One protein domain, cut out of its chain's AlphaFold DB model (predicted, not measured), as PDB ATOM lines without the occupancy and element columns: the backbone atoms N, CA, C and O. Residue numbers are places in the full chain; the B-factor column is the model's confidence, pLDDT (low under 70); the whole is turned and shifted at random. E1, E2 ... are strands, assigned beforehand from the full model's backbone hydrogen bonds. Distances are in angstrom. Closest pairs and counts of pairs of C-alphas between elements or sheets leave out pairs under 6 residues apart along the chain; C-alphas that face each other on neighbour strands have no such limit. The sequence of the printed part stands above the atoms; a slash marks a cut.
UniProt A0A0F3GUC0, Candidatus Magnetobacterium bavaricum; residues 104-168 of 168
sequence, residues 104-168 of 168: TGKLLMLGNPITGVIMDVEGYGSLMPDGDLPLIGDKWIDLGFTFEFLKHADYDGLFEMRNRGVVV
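What this domain is: This is residues 104 to 168 of the 168 residues of a protein of Candidatus Magnetobacterium bavaricum (UniProt A0A0F3GUC0). Picture a thin sheet folded into a V: the long strand E2 bends at its corner, with E1 and E4 beside it in one arm and E3 in the other, where loop residues 135 to 140 stick out. The 65 printed residues hold four named strands, E1 to E4, antiparallel and all strand in class. The whole is only just loose, close to extended, with a radius of gyration of the C-alphas of 15.8 A, spanning 43 by 35 by 11 A.

How they stand to each other: Find E2, residues 116 to 130, in this branched, strongly twisted sheet; it bends by 94 degrees at residue 126. On one side is E1, residues 104 to 109, with N 107 and O 123 within hydrogen-bond range at 2.8 A. On the other side are E4, residues 159 to 167, with N 118 and O 165 at 2.8 A, and E3, residues 144 to 149, with N 126 and O 148 at 2.8 A. E1, E2 and E3 form a meander, each strand the antiparallel neighbour of the one before.

Where its parts are: Find C-alpha 116 at (-17.946, 23.905, 42.754); E2 runs 31.2 A to C-alpha 130. E4 runs 23.4 A to C-alpha 167 at (-17.142, 21.051, 47.118).

The domain as a whole: The printed part has no cut, the E2 to E3 link is long, and no printed residue is under 70 in pLDDT.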
ATOM      1  N   THR A 104     -38.256   3.840  27.697       89.94
ATOM      2  CA  THR A 104     -38.610   4.921  28.625       89.94
ATOM      3  C   THR A 104     -38.174   4.589  30.043       89.94
ATOM      4  O   THR A 104     -38.328   3.455  30.500       89.94
ATOM      5  N   GLY A 105     -37.672   5.579  30.767       90.62
ATOM      6  CA  GLY A 105     -37.238   5.389  32.139       90.62
ATOM      7  C   GLY A 105     -36.811   6.678  32.815       90.62
ATOM      8  O   GLY A 105     -36.859   7.768  32.247       90.62
ATOM      9  N   LYS A 106     -36.387   6.530  34.067       91.94
ATOM     10  CA  LYS A 106     -35.845   7.620  34.867       91.94
ATOM     11  C   LYS A 106     -34.352   7.773  34.591       91.94
ATOM     12  O   LYS A 106     -33.602   6.809  34.737       91.94
ATOM     13  N   LEU A 107     -33.931   8.980  34.238       91.00
ATOM     14  CA  LEU A 107     -32.532   9.374  34.165       91.00
ATOM     15  C   LEU A 107     -32.157  10.096  35.460       91.00
ATOM     16  O   LEU A 107     -32.857  11.012  35.891       91.00
ATOM     17  N   LEU A 108     -31.045   9.683  36.063       91.56
ATOM     18  CA  LEU A 108     -30.450  10.344  37.216       91.56
ATOM     19  C   LEU A 108     -28.974  10.600  36.920       91.56
ATOM     20  O   LEU A 108     -28.187   9.664  36.794       91.56
ATOM     21  N   MET A 109     -28.607  11.871  36.819       91.00
ATOM     22  CA  MET A 109     -27.224  12.311  36.691       91.00
ATOM     23  C   MET A 109     -26.804  12.919  38.018       91.00
ATOM     24  O   MET A 109     -27.303  13.973  38.404       91.00
ATOM     25  N   LEU A 110     -25.906  12.238  38.725       91.50
ATOM     26  CA  LEU A 110     -25.392  12.705  40.006       91.50
ATOM     27  C   LEU A 110     -24.091  13.464  39.782       91.50
ATOM     28  O   LEU A 110     -23.103  12.894  39.313       91.50
ATOM     29  N   GLY A 111     -24.086  14.745  40.132       88.19
ATOM     30  CA  GLY A 111     -22.877  15.550  40.081       88.19
ATOM     31  C   GLY A 111     -21.866  15.067  41.118       88.19
ATOM     32  O   GLY A 111     -22.214  14.801  42.269       88.19
ATOM     33  N   ASN A 112     -20.598  14.981  40.723       90.81
ATOM     34  CA  ASN A 112     -19.476  14.829  41.649       90.81
ATOM     35  C   ASN A 112     -18.273  15.655  41.164       90.81
ATOM     36  O   ASN A 112     -17.276  15.093  40.704       90.81
ATOM     37  N   PRO A 113     -18.396  16.994  41.146       89.62
ATOM     38  CA  PRO A 113     -17.324  17.858  40.681       89.62
ATOM     39  C   PRO A 113     -16.165  17.889  41.686       89.62
ATOM     40  O   PRO A 113     -16.370  17.806  42.893       89.62
ATOM     41  N   ILE A 114     -14.943  18.078  41.179       87.56
ATOM     42  CA  ILE A 114     -13.739  18.251  42.012       87.56
ATOM     43  C   ILE A 114     -13.783  19.589  42.773       87.56
ATOM     44  O   ILE A 114     -13.245  19.702  43.869       87.56
ATOM     45  N   THR A 115     -14.451  20.595  42.208       84.62
ATOM     46  CA  THR A 115     -14.674  21.905  42.829       84.62
ATOM     47  C   THR A 115     -15.980  22.488  42.297       84.62
ATOM     48  O   THR A 115     -16.293  22.326  41.115       84.62
ATOM     49  N   GLY A 116     -16.725  23.200  43.140       88.19
ATOM     50  CA  GLY A 116     -17.946  23.905  42.754       88.19
ATOM     51  C   GLY A 116     -19.226  23.248  43.266       88.19
ATOM     52  O   GLY A 116     -19.210  22.415  44.171       88.19
ATOM     53  N   VAL A 117     -20.364  23.684  42.722       87.69
ATOM     54  CA  VAL A 117     -21.691  23.246  43.174       87.69
ATOM     55  C   VAL A 117     -21.961  21.817  42.712       87.69
ATOM     56  O   VAL A 117     -21.869  21.506  41.525       87.69
ATOM     57  N   ILE A 118     -22.356  20.962  43.647       89.50
ATOM     58  CA  ILE A 118     -22.852  19.622  43.368       89.50
ATOM     59  C   ILE A 118     -24.297  19.754  42.891       89.50
ATOM     60  O   ILE A 118     -25.190  20.078  43.676       89.50
ATOM     61  N   MET A 119     -24.520  19.511  41.604       88.88
ATOM     62  CA  MET A 119     -25.854  19.502  41.014       88.88
ATOM     63  C   MET A 119     -26.208  18.109  40.525       88.88
ATOM     64  O   MET A 119     -25.446  17.505  39.772       88.88
ATOM     65  N   ASP A 120     -27.384  17.642  40.922       91.12
ATOM     66  CA  ASP A 120     -27.994  16.446  40.367       91.12
ATOM     67  C   ASP A 120     -29.117  16.838  39.409       91.12
ATOM     68  O   ASP A 120     -29.830  17.816  39.647       91.12
ATOM     69  N   VAL A 121     -29.288  16.058  38.347       90.75
ATOM     70  CA  VAL A 121     -30.389  16.198  37.391       90.75
ATOM     71  C   VAL A 121     -31.177  14.901  37.370       90.75
ATOM     72  O   VAL A 121     -30.610  13.824  37.190       90.75
ATOM     73  N   GLU A 122     -32.486  15.007  37.546       92.94
ATOM     74  CA  GLU A 122     -33.397  13.873  37.633       92.94
ATOM     75  C   GLU A 122     -34.613  14.118  36.741       92.94
ATOM     76  O   GLU A 122     -35.184  15.203  36.750       92.94
ATOM     77  N   GLY A 123     -35.035  13.121  35.971       92.06
ATOM     78  CA  GLY A 123     -36.272  13.230  35.202       92.06
ATOM     79  C   GLY A 123     -36.673  11.920  34.549       92.06
ATOM     80  O   GLY A 123     -35.909  10.955  34.524       92.06
ATOM     81  N   TYR A 124     -37.896  11.877  34.034       93.69
ATOM     82  CA  TYR A 124     -38.398  10.748  33.260       93.69
ATOM     83  C   TYR A 124     -38.327  11.073  31.774       93.69
ATOM     84  O   TYR A 124     -38.572  12.208  31.372       93.69
ATOM     85  N   GLY A 125     -38.004  10.090  30.945       92.06
ATOM     86  CA  GLY A 125     -37.865  10.338  29.523       92.06
ATOM     87  C   GLY A 125     -37.671   9.094  28.682       92.06
ATOM     88  O   GLY A 125     -37.653   7.966  29.176       92.06
ATOM     89  N   SER A 126     -37.562   9.338  27.387       91.50
ATOM     90  CA  SER A 126     -37.311   8.358  26.341       91.50
ATOM     91  C   SER A 126     -35.827   8.357  25.984       91.50
ATOM     92  O   SER A 126     -35.261   9.416  25.732       91.50
ATOM     93  N   LEU A 127     -35.206   7.179  25.936       89.00
ATOM     94  CA  LEU A 127     -33.849   6.975  25.442       89.00
ATOM     95  C   LEU A 127     -33.893   6.285  24.077       89.00
ATOM     96  O   LEU A 127     -34.465   5.200  23.928       89.00
ATOM     97  N   MET A 128     -33.234   6.895  23.099       88.50
ATOM     98  CA  MET A 128     -33.132   6.415  21.724       88.50
ATOM     99  C   MET A 128     -31.655   6.382  21.311       88.50
ATOM    100  O   MET A 128     -30.886   7.231  21.766       88.50
ATOM    101  N   PRO A 129     -31.218   5.403  20.503       89.12
ATOM    102  CA  PRO A 129     -29.860   5.415  19.981       89.12
ATOM    103  C   PRO A 129     -29.750   6.530  18.936       89.12
ATOM    104  O   PRO A 129     -30.717   6.817  18.230       89.12
ATOM    105  N   ASP A 130     -28.584   7.154  18.852       87.88
ATOM    106  CA  ASP A 130     -28.301   8.188  17.862       87.88
ATOM    107  C   ASP A 130     -26.953   7.924  17.187       87.88
ATOM    108  O   ASP A 130     -26.008   7.444  17.820       87.88
ATOM    109  N   GLY A 131     -26.883   8.239  15.896       85.62
ATOM    110  CA  GLY A 131     -25.739   7.952  15.040       85.62
ATOM    111  C   GLY A 131     -25.601   6.485  14.617       85.62
ATOM    112  O   GLY A 131     -26.514   5.666  14.749       85.62
ATOM    113  N   ASP A 132     -24.425   6.173  14.076       84.56
ATOM    114  CA  ASP A 132     -24.085   4.856  13.539       84.56
ATOM    115  C   ASP A 132     -23.389   3.975  14.588       84.56
ATOM    116  O   ASP A 132     -22.759   4.472  15.521       84.56
ATOM    117  N   LEU A 133     -23.449   2.650  14.407       86.50
ATOM    118  CA  LEU A 133     -22.651   1.685  15.172       86.50
ATOM    119  C   LEU A 133     -21.420   1.258  14.363       86.50
ATOM    120  O   LEU A 133     -21.509   0.297  13.589       86.50
ATOM    121  N   PRO A 134     -20.262   1.923  14.516       86.00
ATOM    122  CA  PRO A 134     -19.050   1.493  13.843       86.00
ATOM    123  C   PRO A 134     -18.552   0.191  14.476       86.00
ATOM    124  O   PRO A 134     -18.093   0.169  15.614       86.00
ATOM    125  N   LEU A 135     -18.643  -0.912  13.733       87.12
ATOM    126  CA  LEU A 135     -18.091  -2.208  14.155       87.12
ATOM    127  C   LEU A 135     -16.609  -2.363  13.791       87.12
ATOM    128  O   LEU A 135     -15.929  -3.235  14.326       87.12
ATOM    129  N   ILE A 136     -16.114  -1.518  12.885       89.00
ATOM    130  CA  ILE A 136     -14.717  -1.456  12.470       89.00
ATOM    131  C   ILE A 136     -14.270   0.004  12.416       89.00
ATOM    132  O   ILE A 136     -14.983   0.862  11.897       89.00
ATOM    133  N   GLY A 137     -13.090   0.285  12.958       88.56
ATOM    134  CA  GLY A 137     -12.502   1.617  12.938       88.56
ATOM    135  C   GLY A 137     -11.240   1.707  13.787       88.56
ATOM    136  O   GLY A 137     -10.949   0.823  14.588       88.56
ATOM    137  N   ASP A 138     -10.507   2.805  13.607       92.06
ATOM    138  CA  ASP A 138      -9.249   3.070  14.321       92.06
ATOM    139  C   ASP A 138      -9.467   3.681  15.714       92.06
ATOM    140  O   ASP A 138      -8.543   3.778  16.522       92.06
ATOM    141  N   LYS A 139     -10.689   4.148  15.986       89.81
ATOM    142  CA  LYS A 139     -11.078   4.773  17.251       89.81
ATOM    143  C   LYS A 139     -11.888   3.805  18.100       89.81
ATOM    144  O   LYS A 139     -12.508   2.873  17.590       89.81
ATOM    145  N   TRP A 140     -11.912   4.081  19.399       87.62
ATOM    146  CA  TRP A 140     -12.850   3.444  20.313       87.62
ATOM    147  C   TRP A 140     -14.291   3.679  19.853       87.62
ATOM    148  O   TRP A 140     -14.607   4.721  19.278       87.62
ATOM    149  N   ILE A 141     -15.142   2.682  20.085       88.56
ATOM    150  CA  ILE A 141     -16.555   2.748  19.723       88.56
ATOM    151  C   ILE A 141     -17.261   3.665  20.718       88.56
ATOM    152  O   ILE A 141     -17.363   3.333  21.900       88.56
ATOM    153  N   ASP A 142     -17.790   4.775  20.213       88.19
ATOM    154  CA  ASP A 142     -18.685   5.658  20.952       88.19
ATOM    155  C   ASP A 142     -20.137   5.303  20.613       88.19
ATOM    156  O   ASP A 142     -20.514   5.212  19.445       88.19
ATOM    157  N   LEU A 143     -20.960   5.091  21.643       88.38
ATOM    158  CA  LEU A 143     -22.386   4.804  21.488       88.38
ATOM    159  C   LEU A 143     -23.194   6.065  21.788       88.38
ATOM    160  O   LEU A 143     -23.368   6.436  22.951       88.38
ATOM    161  N   GLY A 144     -23.678   6.716  20.733       89.19
ATOM    162  CA  GLY A 144     -24.536   7.890  20.837       89.19
ATOM    163  C   GLY A 144     -25.941   7.534  21.317       89.19
ATOM    164  O   GLY A 144     -26.549   6.558  20.876       89.19
ATOM    165  N   PHE A 145     -26.480   8.338  22.227       88.44
ATOM    166  CA  PHE A 145     -27.882   8.251  22.608       88.44
ATOM    167  C   PHE A 145     -28.482   9.646  22.702       88.44
ATOM    168  O   PHE A 145     -27.860  10.563  23.238       88.44
ATOM    169  N   THR A 146     -29.725   9.769  22.253       90.88
ATOM    170  CA  THR A 146     -30.575  10.922  22.533       90.88
ATOM    171  C   THR A 146     -31.525  10.565  23.669       90.88
ATOM    172  O   THR A 146     -32.182   9.523  23.633       90.88
ATOM    173  N   PHE A 147     -31.597  11.429  24.682       89.75
ATOM    174  CA  PHE A 147     -32.587  11.330  25.750       89.75
ATOM    175  C   PHE A 147     -33.543  12.520  25.690       89.75
ATOM    176  O   PHE A 147     -33.109  13.669  25.745       89.75
ATOM    177  N   GLU A 148     -34.840  12.244  25.604       92.56
ATOM    178  CA  GLU A 148     -35.896  13.253  25.592       92.56
ATOM    179  C   GLU A 148     -36.690  13.187  26.899       92.56
ATOM    180  O   GLU A 148     -37.312  12.166  27.201       92.56
ATOM    181  N   PHE A 149     -36.678  14.270  27.681       92.62
ATOM    182  CA  PHE A 149     -37.487  14.365  28.897       92.62
ATOM    183  C   PHE A 149     -38.977  14.451  28.554       92.62
ATOM    184  O   PHE A 149     -39.402  15.275  27.746       92.62
ATOM    185  N   LEU A 150     -39.776  13.629  29.228       92.88
ATOM    186  CA  LEU A 150     -41.220  13.546  29.061       92.88
ATOM    187  C   LEU A 150     -41.913  14.003  30.342       92.88
ATOM    188  O   LEU A 150     -41.424  13.787  31.451       92.88
ATOM    189  N   LYS A 151     -43.103  14.591  30.202       92.56
ATOM    190  CA  LYS A 151     -43.929  14.939  31.362       92.56
ATOM    191  C   LYS A 151     -44.309  13.669  32.127       92.56
ATOM    192  O   LYS A 151     -44.834  12.727  31.537       92.56
ATOM    193  N   HIS A 152     -44.102  13.670  33.439       91.50
ATOM    194  CA  HIS A 152     -44.416  12.543  34.310       91.50
ATOM    195  C   HIS A 152     -44.963  13.055  35.646       91.50
ATOM    196  O   HIS A 152     -44.566  14.122  36.097       91.50
ATOM    197  N   ALA A 153     -45.898  12.325  36.261       90.62
ATOM    198  CA  ALA A 153     -46.643  12.798  37.435       90.62
ATOM    199  C   ALA A 153     -45.767  13.038  38.679       90.62
ATOM    200  O   ALA A 153     -46.143  13.821  39.544       90.62
ATOM    201  N   ASP A 154     -44.610  12.378  38.741       87.94
ATOM    202  CA  ASP A 154     -43.648  12.498  39.843       87.94
ATOM    203  C   ASP A 154     -42.822  13.794  39.811       87.94
ATOM    204  O   ASP A 154     -42.073  14.039  40.752       87.94
ATOM    205  N   TYR A 155     -42.924  14.599  38.745       87.31
ATOM    206  CA  TYR A 155     -42.157  15.836  38.586       87.31
ATOM    207  C   TYR A 155     -43.080  17.001  38.223       87.31
ATOM    208  O   TYR A 155     -43.937  16.893  37.342       87.31
ATOM    209  N   ASP A 156     -42.856  18.152  38.856       86.12
ATOM    210  CA  ASP A 156     -43.607  19.381  38.561       86.12
ATOM    211  C   ASP A 156     -43.225  19.985  37.191       86.12
ATOM    212  O   ASP A 156     -44.017  20.694  36.561       86.12
ATOM    213  N   GLY A 157     -42.012  19.687  36.713       85.56
ATOM    214  CA  GLY A 157     -41.471  20.073  35.407       85.56
ATOM    215  C   GLY A 157     -41.047  18.868  34.559       85.56
ATOM    216  O   GLY A 157     -41.310  17.722  34.906       85.56
ATOM    217  N   LEU A 158     -40.375  19.110  33.425       87.00
ATOM    218  CA  LEU A 158     -39.829  18.019  32.593       87.00
ATOM    219  C   LEU A 158     -38.662  17.287  33.278       87.00
ATOM    220  O   LEU A 158     -38.457  16.096  33.058       87.00
ATOM    221  N   PHE A 159     -37.904  18.003  34.102       88.25
ATOM    222  CA  PHE A 159     -36.834  17.472  34.934       88.25
ATOM    223  C   PHE A 159     -36.645  18.374  36.156       88.25
ATOM    224  O   PHE A 159     -37.022  19.548  36.148       88.25
ATOM    225  N   GLU A 160     -36.030  17.824  37.193       90.69
ATOM    226  CA  GLU A 160     -35.635  18.529  38.403       90.69
ATOM    227  C   GLU A 160     -34.119  18.669  38.469       90.69
ATOM    228  O   GLU A 160     -33.366  17.772  38.084       90.69
ATOM    229  N   MET A 161     -33.668  19.802  39.005       89.44
ATOM    230  CA  MET A 161     -32.267  20.035  39.334       89.44
ATOM    231  C   MET A 161     -32.150  20.235  40.838       89.44
ATOM    232  O   MET A 161     -32.810  21.109  41.404       89.44
ATOM    233  N   ARG A 162     -31.315  19.432  41.494       86.62
ATOM    234  CA  ARG A 162     -31.138  19.473  42.948       86.62
ATOM    235  C   ARG A 162     -29.715  19.878  43.289       86.62
ATOM    236  O   ARG A 162     -28.757  19.240  42.869       86.62
ATOM    237  N   ASN A 163     -29.584  20.944  44.070       88.00
ATOM    238  CA  ASN A 163     -28.306  21.389  44.609       88.00
ATOM    239  C   ASN A 163     -28.018  20.635  45.917       88.00
ATOM    240  O   ASN A 163     -28.785  20.749  46.874       88.00
ATOM    241  N   ARG A 164     -26.916  19.878  45.961       87.94
ATOM    242  CA  ARG A 164     -26.467  19.117  47.142       87.94
ATOM    243  C   ARG A 164     -25.361  19.805  47.948       87.94
ATOM    244  O   ARG A 164     -24.829  19.211  48.881       87.94
ATOM    245  N   GLY A 165     -25.026  21.049  47.621       84.50
ATOM    246  CA  GLY A 165     -23.994  21.834  48.293       84.50
ATOM    247  C   GLY A 165     -22.802  22.128  47.389       84.50
ATOM    248  O   GLY A 165     -22.894  22.048  46.168       84.50
ATOM    249  N   VAL A 166     -21.676  22.507  47.990       83.38
ATOM    250  CA  VAL A 166     -20.456  22.918  47.280       83.38
ATOM    251  C   VAL A 166     -19.283  22.079  47.767       83.38
ATOM    252  O   VAL A 166     -19.109  21.913  48.973       83.38
ATOM    253  N   VAL A 167     -18.478  21.580  46.830       81.06
ATOM    254  CA  VAL A 167     -17.142  21.051  47.118       81.06
ATOM    255  C   VAL A 167     -16.155  22.205  46.995       81.06
ATOM    256  O   VAL A 167     -16.107  22.870  45.954       81.06
ATOM    257  N   VAL A 168     -15.427  22.458  48.081       72.50
ATOM    258  CA  VAL A 168     -14.375  23.481  48.165       72.50
ATOM    259  C   VAL A 168     -13.028  22.833  47.904       72.50
ATOM    260  O   VAL A 168     -12.769  21.786  48.535       72.50
TER     261      VAL A 168